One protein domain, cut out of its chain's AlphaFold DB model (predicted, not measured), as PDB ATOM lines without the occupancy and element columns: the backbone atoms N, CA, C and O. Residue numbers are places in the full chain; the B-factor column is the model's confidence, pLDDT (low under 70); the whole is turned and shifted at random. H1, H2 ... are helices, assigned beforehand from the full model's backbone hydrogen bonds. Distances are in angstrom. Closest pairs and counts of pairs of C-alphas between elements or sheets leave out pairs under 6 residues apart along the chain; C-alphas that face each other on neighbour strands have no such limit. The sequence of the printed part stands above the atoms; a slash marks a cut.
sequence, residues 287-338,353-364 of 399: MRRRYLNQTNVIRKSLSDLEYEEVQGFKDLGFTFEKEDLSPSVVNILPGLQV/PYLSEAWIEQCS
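AT A GLANCE: This is residues 287 to 338 and 353 to 364 of the 399 residues of an uncharacterized protein of Vitis vinifera (UniProt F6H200). This is a loose rod of helices strung along the chain, with H2 in the middle. Residues 287 to 293 of H1 stick out at one end, H3 and the long link before it make the other end, and H4 is a short helix near H2. The printed part has 64 residues with four named helices, H1, H2, H3 and H4 in that order, no named strand, and the class all helix. The whole is loose, with a radius of gyration of the C-alphas of 14.3 A, and spans 47 by 19 by 19 A.

HOW THE PARTS SIT: The longest helix by residues is H2, residues 302 to 315, and it touches no helix. H4, residues 355 to 362, is near H2, with 5 pairs of C-alphas within 10 A and no pair within 8 A. H3, residues 327 to 332, is apart from H2 and from H4. H1, residues 287 to 297, is apart from H2, H3 and H4. Every O i to N i+4 pair is within hydrogen-bond range in H1, H2 and H3, and 3 of 4 are in H4.

IN THESE COORDINATES: H2 measures 19.9 A from first to last C-alpha, from C-alpha 302 at (129.050, 109.943, 114.396) to C-alpha 315 at (127.781, 115.435, 95.329). H1 measures 15.4 A and begins at C-alpha 287 at (132.015, 135.486, 119.289). H4 measures 10.9 A and ends at C-alpha 362 at (144.794, 120.330, 114.619), and H3 measures 8.8 A.

THE WHOLE: The two C-alphas farthest apart are those of Met 287 and Glu 323, 47.4 A. The link from H1 to H2 is tight, with 4 residues, and that from H2 to H3 is long, with 11. Residues 339 to 352 are cut out and not printed, and C-alphas 338 and 353 are 20.4 A apart across the cut. The mean pLDDT of the printed part is 74.1, and residues 287 to 300, residue 338 and residues 353 to 364 are under 70.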
ATOM      1  N   MET A 287     130.952 136.406 118.881       66.44
ATOM      2  CA  MET A 287     132.015 135.486 119.289       66.44
ATOM      3  C   MET A 287     131.453 134.273 120.050       66.44
ATOM      4  O   MET A 287     131.819 133.138 119.748       66.44
ATOM      5  N   ARG A 288     130.479 134.483 120.952       66.50
ATOM      6  CA  ARG A 288     129.742 133.384 121.604       66.50
ATOM      7  C   ARG A 288     128.958 132.531 120.598       66.50
ATOM      8  O   ARG A 288     128.919 131.319 120.767       66.50
ATOM      9  N   ARG A 289     128.359 133.127 119.560       60.59
ATOM     10  CA  ARG A 289     127.642 132.407 118.491       60.59
ATOM     11  C   ARG A 289     128.592 131.540 117.665       60.59
ATOM     12  O   ARG A 289     128.263 130.395 117.395       60.59
ATOM     13  N   ARG A 290     129.781 132.044 117.317       60.22
ATOM     14  CA  ARG A 290     130.812 131.267 116.601       60.22
ATOM     15  C   ARG A 290     131.309 130.086 117.431       60.22
ATOM     16  O   ARG A 290     131.328 128.976 116.915       60.22
ATOM     17  N   TYR A 291     131.600 130.304 118.715       55.44
ATOM     18  CA  TYR A 291     131.969 129.222 119.633       55.44
ATOM     19  C   TYR A 291     130.833 128.201 119.804       55.44
ATOM     20  O   TYR A 291     131.068 127.001 119.732       55.44
ATOM     21  N   LEU A 292     129.580 128.654 119.946       55.62
ATOM     22  CA  LEU A 292     128.426 127.756 120.039       55.62
ATOM     23  C   LEU A 292     128.242 126.934 118.752       55.62
ATOM     24  O   LEU A 292     127.976 125.739 118.826       55.62
ATOM     25  N   ASN A 293     128.447 127.543 117.581       56.88
ATOM     26  CA  ASN A 293     128.411 126.846 116.297       56.88
ATOM     27  C   ASN A 293     129.550 125.821 116.171       56.88
ATOM     28  O   ASN A 293     129.294 124.712 115.719       56.88
ATOM     29  N   GLN A 294     130.765 126.132 116.639       57.28
ATOM     30  CA  GLN A 294     131.852 125.149 116.750       57.28
ATOM     31  C   GLN A 294     131.459 124.000 117.691       57.28
ATOM     32  O   GLN A 294     131.579 122.841 117.310       57.28
ATOM     33  N   THR A 295     130.860 124.285 118.856       52.72
ATOM     34  CA  THR A 295     130.332 123.221 119.730       52.72
ATOM     35  C   THR A 295     129.145 122.463 119.133       52.72
ATOM     36  O   THR A 295     128.868 121.364 119.589       52.72
ATOM     37  N   ASN A 296     128.456 123.000 118.121       55.59
ATOM     38  CA  ASN A 296     127.423 122.275 117.378       55.59
ATOM     39  C   ASN A 296     128.022 121.387 116.276       55.59
ATOM     40  O   ASN A 296     127.480 120.319 116.022       55.59
ATOM     41  N   VAL A 297     129.166 121.759 115.684       57.94
ATOM     42  CA  VAL A 297     129.962 120.842 114.844       57.94
ATOM     43  C   VAL A 297     130.506 119.684 115.692       57.94
ATOM     44  O   VAL A 297     130.360 118.537 115.295       57.94
ATOM     45  N   ILE A 298     130.980 119.965 116.913       58.47
ATOM     46  CA  ILE A 298     131.383 118.967 117.933       58.47
ATOM     47  C   ILE A 298     130.177 118.152 118.479       58.47
ATOM     48  O   ILE A 298     130.348 117.219 119.256       58.47
ATOM     49  N   ARG A 299     128.934 118.486 118.093       59.19
ATOM     50  CA  ARG A 299     127.698 117.772 118.481       59.19
ATOM     51  C   ARG A 299     126.970 117.108 117.314       59.19
ATOM     52  O   ARG A 299     125.852 116.633 117.509       59.19
ATOM     53  N   LYS A 300     127.570 117.057 116.124       64.25
ATOM     54  CA  LYS A 300     127.143 116.078 115.123       64.25
ATOM     55  C   LYS A 300     127.335 114.688 115.727       64.25
ATOM     56  O   LYS A 300     128.371 114.428 116.333       64.25
ATOM     57  N   SER A 301     126.341 113.814 115.610       75.94
ATOM     58  CA  SER A 301     126.549 112.406 115.948       75.94
ATOM     59  C   SER A 301     127.530 111.785 114.948       75.94
ATOM     60  O   SER A 301     127.658 112.271 113.821       75.94
ATOM     61  N   LEU A 302     128.186 110.684 115.323       74.56
ATOM     62  CA  LEU A 302     129.050 109.943 114.396       74.56
ATOM     63  C   LEU A 302     128.288 109.558 113.114       74.56
ATOM     64  O   LEU A 302     128.833 109.675 112.024       74.56
ATOM     65  N   SER A 303     126.995 109.235 113.230       79.75
ATOM     66  CA  SER A 303     126.084 108.997 112.101       79.75
ATOM     67  C   SER A 303     125.789 110.232 111.233       79.75
ATOM     68  O   SER A 303     125.591 110.082 110.028       79.75
ATOM     69  N   ASP A 304     125.772 111.449 111.792       85.38
ATOM     70  CA  ASP A 304     125.606 112.681 110.999       85.38
ATOM     71  C   ASP A 304     126.874 112.991 110.190       85.38
ATOM     72  O   ASP A 304     126.782 113.441 109.049       85.38
ATOM     73  N   LEU A 305     128.055 112.731 110.767       85.00
ATOM     74  CA  LEU A 305     129.352 112.864 110.090       85.00
ATOM     75  C   LEU A 305     129.519 111.799 108.996       85.00
ATOM     76  O   LEU A 305     129.832 112.137 107.858       85.00
ATOM     77  N   GLU A 306     129.220 110.534 109.309       86.69
ATOM     78  CA  GLU A 306     129.177 109.421 108.351       86.69
ATOM     79  C   GLU A 306     128.262 109.726 107.155       86.69
ATOM     80  O   GLU A 306     128.628 109.456 106.007       86.69
ATOM     81  N   TYR A 307     127.087 110.314 107.406       86.06
ATOM     82  CA  TYR A 307     126.155 110.722 106.355       86.06
ATOM     83  C   TYR A 307     126.680 111.906 105.531       86.06
ATOM     84  O   TYR A 307     126.595 111.871 104.304       86.06
ATOM     85  N   GLU A 308     127.222 112.944 106.175       89.12
ATOM     86  CA  GLU A 308     127.750 114.137 105.500       89.12
ATOM     87  C   GLU A 308     128.943 113.805 104.594       89.12
ATOM     88  O   GLU A 308     128.979 114.269 103.454       89.12
ATOM     89  N   GLU A 309     129.873 112.954 105.041       89.12
ATOM     90  CA  GLU A 309     130.977 112.488 104.193       89.12
ATOM     91  C   GLU A 309     130.448 111.696 102.990       89.12
ATOM     92  O   GLU A 309     130.739 112.045 101.845       89.12
ATOM     93  N   VAL A 310     129.607 110.677 103.216       89.81
ATOM     94  CA  VAL A 310     129.015 109.866 102.133       89.81
ATOM     95  C   VAL A 310     128.187 110.716 101.162       89.81
ATOM     96  O   VAL A 310     128.158 110.416  99.966       89.81
ATOM     97  N   GLN A 311     127.532 111.780 101.632       89.12
ATOM     98  CA  GLN A 311     126.829 112.721 100.763       89.12
ATOM     99  C   GLN A 311     127.800 113.595  99.958       89.12
ATOM    100  O   GLN A 311     127.617 113.715  98.752       89.12
ATOM    101  N   GLY A 312     128.876 114.105 100.564       92.44
ATOM    102  CA  GLY A 312     129.905 114.868  99.854       92.44
ATOM    103  C   GLY A 312     130.555 114.090  98.702       92.44
ATOM    104  O   GLY A 312     130.817 114.656  97.642       92.44
ATOM    105  N   PHE A 313     130.742 112.773  98.847       91.06
ATOM    106  CA  PHE A 313     131.180 111.926  97.731       91.06
ATOM    107  C   PHE A 313     130.103 111.772  96.637       91.06
ATOM    108  O   PHE A 313     130.435 111.829  95.453       91.06
ATOM    109  N   LYS A 314     128.814 111.653  96.985       90.50
ATOM    110  CA  LYS A 314     127.724 111.640  95.984       90.50
ATOM    111  C   LYS A 314     127.612 112.966  95.232       90.50
ATOM    112  O   LYS A 314     127.407 112.955  94.021       90.50
ATOM    113  N   ASP A 315     127.804 114.089  95.919       94.12
ATOM    114  CA  ASP A 315     127.781 115.435  95.329       94.12
ATOM    115  C   ASP A 315     128.957 115.657  94.354       94.12
ATOM    116  O   ASP A 315     128.842 116.419  93.394       94.12
ATOM    117  N   LEU A 316     130.069 114.935  94.548       94.38
ATOM    118  CA  LEU A 316     131.195 114.834  93.606       94.38
ATOM    119  C   LEU A 316     130.969 113.813  92.469       94.38
ATOM    120  O   LEU A 316     131.846 113.644  91.621       94.38
ATOM    121  N   GLY A 317     129.813 113.145  92.425       92.38
ATOM    122  CA  GLY A 317     129.426 112.201  91.372       92.38
ATOM    123  C   GLY A 317     129.777 110.731  91.627       92.38
ATOM    124  O   GLY A 317     129.637 109.923  90.711       92.38
ATOM    125  N   PHE A 318     130.215 110.350  92.833       90.44
ATOM    126  CA  PHE A 318     130.462 108.942  93.167       90.44
ATOM    127  C   PHE A 318     129.150 108.212  93.502       90.44
ATOM    128  O   PHE A 318     128.448 108.575  94.448       90.44
ATOM    129  N   THR A 319     128.830 107.152  92.754       89.75
ATOM    130  CA  THR A 319     127.738 106.226  93.090       89.75
ATOM    131  C   THR A 319     128.220 105.119  94.028       89.75
ATOM    132  O   THR A 319     129.369 104.681  93.979       89.75
ATOM    133  N   PHE A 320     127.323 104.665  94.905       86.62
ATOM    134  CA  PHE A 320     127.571 103.592  95.868       86.62
ATOM    135  C   PHE A 320     126.449 102.555  95.765       86.62
ATOM    136  O   PHE A 320     125.497 102.557  96.548       86.62
ATOM    137  N   GLU A 321     126.542 101.711  94.742       82.00
ATOM    138  CA  GLU A 321     125.639 100.581  94.509       82.00
ATOM    139  C   GLU A 321     125.999  99.460  95.491       82.00
ATOM    140  O   GLU A 321     127.160  99.060  95.586       82.00
ATOM    141  N   LYS A 322     125.027  99.005  96.292       79.75
ATOM    142  CA  LYS A 322     125.268  98.142  97.468       79.75
ATOM    143  C   LYS A 322     125.840  96.781  97.083       79.75
ATOM    144  O   LYS A 322     126.507  96.135  97.884       79.75
ATOM    145  N   GLU A 323     125.530  96.373  95.865       78.00
ATOM    146  CA  GLU A 323     125.814  95.096  95.243       78.00
ATOM    147  C   GLU A 323     127.306  94.965  94.874       78.00
ATOM    148  O   GLU A 323     127.879  93.893  95.055       78.00
ATOM    149  N   ASP A 324     127.950  96.073  94.474       78.00
ATOM    150  CA  ASP A 324     129.358  96.142  94.036       78.00
ATOM    151  C   ASP A 324     130.284  96.877  95.039       78.00
ATOM    152  O   ASP A 324     131.444  97.188  94.740       78.00
ATOM    153  N   LEU A 325     129.812  97.150  96.266       86.69
ATOM    154  CA  LEU A 325     130.600  97.804  97.321       86.69
ATOM    155  C   LEU A 325     131.819  96.964  97.742       86.69
ATOM    156  O   LEU A 325     131.751  96.109  98.628       86.69
ATOM    157  N   SER A 326     132.982  97.260  97.154       86.88
ATOM    158  CA  SER A 326     134.231  96.604  97.550       86.88
ATOM    159  C   SER A 326     134.535  96.847  99.045       86.88
ATOM    160  O   SER A 326     134.463  97.994  99.506       86.88
ATOM    161  N   PRO A 327     134.956  95.824  99.820       85.06
ATOM    162  CA  PRO A 327     135.258  95.984 101.247       85.06
ATOM    163  C   PRO A 327     136.305  97.068 101.544       85.06
ATOM    164  O   PRO A 327     136.273  97.686 102.602       85.06
ATOM    165  N   SER A 328     137.213  97.350 100.600       85.69
ATOM    166  CA  SER A 328     138.190  98.435 100.751       85.69
ATOM    167  C   SER A 328     137.534  99.816 100.779       85.69
ATOM    168  O   SER A 328     137.975 100.665 101.545       85.69
ATOM    169  N   VAL A 329     136.497 100.059  99.974       86.69
ATOM    170  CA  VAL A 329     135.772 101.343  99.958       86.69
ATOM    171  C   VAL A 329     134.930 101.490 101.229       86.69
ATOM    172  O   VAL A 329     134.935 102.551 101.846       86.69
ATOM    173  N   VAL A 330     134.317 100.399 101.693       86.56
ATOM    174  CA  VAL A 330     133.546 100.332 102.951       86.56
ATOM    175  C   VAL A 330     134.422 100.550 104.203       86.56
ATOM    176  O   VAL A 330     133.950 101.072 105.213       86.56
ATOM    177  N   ASN A 331     135.714 100.210 104.130       84.44
ATOM    178  CA  ASN A 331     136.703 100.518 105.171       84.44
ATOM    179  C   ASN A 331     137.221 101.969 105.119       84.44
ATOM    180  O   ASN A 331     137.727 102.462 106.123       84.44
ATOM    181  N   ILE A 332     137.135 102.646 103.966       87.19
ATOM    182  CA  ILE A 332     137.549 104.053 103.804       87.19
ATOM    183  C   ILE A 332     136.401 105.005 104.170       87.19
ATOM    184  O   ILE A 332     136.657 106.052 104.757       87.19
ATOM    185  N   LEU A 333     135.150 104.631 103.872       88.31
ATOM    186  CA  LEU A 333     133.939 105.366 104.242       88.31
ATOM    187  C   LEU A 333     133.043 104.484 105.138       88.31
ATOM    188  O   LEU A 333     132.186 103.763 104.616       88.31
ATOM    189  N   PRO A 334     133.174 104.549 106.478       83.25
ATOM    190  CA  PRO A 334     132.355 103.746 107.390       83.25
ATOM    191  C   PRO A 334     130.842 103.944 107.211       83.25
ATOM    192  O   PRO A 334     130.090 102.984 107.348       83.25
ATOM    193  N   GLY A 335     130.396 105.137 106.798       86.88
ATOM    194  CA  GLY A 335     128.986 105.431 106.497       86.88
ATOM    195  C   GLY A 335     128.383 104.646 105.320       86.88
ATOM    196  O   GLY A 335     127.173 104.700 105.106       86.88
ATOM    197  N   LEU A 336     129.190 103.901 104.554       86.19
ATOM    198  CA  LEU A 336     128.707 102.946 103.546       86.19
ATOM    199  C   LEU A 336     128.351 101.574 104.137       86.19
ATOM    200  O   LEU A 336     127.810 100.723 103.428       86.19
ATOM    201  N   GLN A 337     128.638 101.332 105.419       80.56
ATOM    202  CA  GLN A 337     128.259 100.100 106.106       80.56
ATOM    203  C   GLN A 337     126.744 100.074 106.326       80.56
ATOM    204  O   GLN A 337     126.230 100.540 107.342       80.56
ATOM    205  N   VAL A 338     126.017  99.482 105.371       67.69
ATOM    206  CA  VAL A 338     124.591  99.155 105.511       67.69
ATOM    207  C   VAL A 338     124.441  98.167 106.673       67.69
ATOM    208  O   VAL A 338     124.656  96.962 106.533       67.69
ATOM    209  N   PRO A 353     140.279 109.655 113.369       61.72
ATOM    210  CA  PRO A 353     139.386 110.810 113.367       61.72
ATOM    211  C   PRO A 353     138.929 111.159 111.948       61.72
ATOM    212  O   PRO A 353     139.707 111.045 110.991       61.72
ATOM    213  N   TYR A 354     137.672 111.577 111.818       58.97
ATOM    214  CA  TYR A 354     137.089 112.020 110.557       58.97
ATOM    215  C   TYR A 354     137.824 113.214 109.962       58.97
ATOM    216  O   TYR A 354     138.551 113.928 110.650       58.97
ATOM    217  N   LEU A 355     137.636 113.468 108.664       57.00
ATOM    218  CA  LEU A 355     138.423 114.499 107.983       57.00
ATOM    219  C   LEU A 355     138.096 115.911 108.510       57.00
ATOM    220  O   LEU A 355     138.954 116.791 108.513       57.00
ATOM    221  N   SER A 356     136.884 116.093 109.040       58.06
ATOM    222  CA  SER A 356     136.450 117.264 109.808       58.06
ATOM    223  C   SER A 356     136.928 117.266 111.270       58.06
ATOM    224  O   SER A 356     137.242 118.334 111.787       58.06
ATOM    225  N   GLU A 357     137.030 116.107 111.928       62.00
ATOM    226  CA  GLU A 357     137.514 115.974 113.314       62.00
ATOM    227  C   GLU A 357     139.020 116.220 113.406       62.00
ATOM    228  O   GLU A 357     139.440 117.098 114.152       62.00
ATOM    229  N   ALA A 358     139.828 115.555 112.574       61.75
ATOM    230  CA  ALA A 358     141.274 115.774 112.486       61.75
ATOM    231  C   ALA A 358     141.609 117.244 112.171       61.75
ATOM    232  O   ALA A 358     142.562 117.812 112.710       61.75
ATOM    233  N   TRP A 359     140.790 117.896 111.335       56.50
ATOM    234  CA  TRP A 359     140.926 119.326 111.062       56.50
ATOM    235  C   TRP A 359     140.584 120.192 112.284       56.50
ATOM    236  O   TRP A 359     141.197 121.238 112.455       56.50
ATOM    237  N   ILE A 360     139.645 119.782 113.145       55.25
ATOM    238  CA  ILE A 360     139.306 120.477 114.402       55.25
ATOM    239  C   ILE A 360     140.383 120.256 115.470       55.25
ATOM    240  O   ILE A 360     140.793 121.225 116.104       55.25
ATOM    241  N   GLU A 361     140.875 119.026 115.632       53.03
ATOM    242  CA  GLU A 361     141.937 118.670 116.582       53.03
ATOM    243  C   GLU A 361     143.232 119.438 116.290       53.03
ATOM    244  O   GLU A 361     143.816 120.030 117.198       53.03
ATOM    245  N   GLN A 362     143.633 119.530 115.016       46.81
ATOM    246  CA  GLN A 362     144.794 120.330 114.619       46.81
ATOM    247  C   GLN A 362     144.476 121.838 114.491       46.81
ATOM    248  O   GLN A 362     145.379 122.679 114.518       46.81
ATOM    249  N   CYS A 363     143.196 122.234 114.459       40.03
ATOM    250  CA  CYS A 363     142.769 123.634 114.572       40.03
ATOM    251  C   CYS A 363     142.715 124.149 116.023       40.03
ATOM    252  O   CYS A 363     141.768 124.831 116.421       40.03
ATOM    253  N   SER A 364     143.859 124.087 116.712       51.94
ATOM    254  CA  SER A 364     144.258 125.119 117.695       51.94
ATOM    255  C   SER A 364     144.541 126.480 117.007       51.94
ATOM    256  O   SER A 364     145.389 127.274 117.418       51.94
TER     257      SER A 364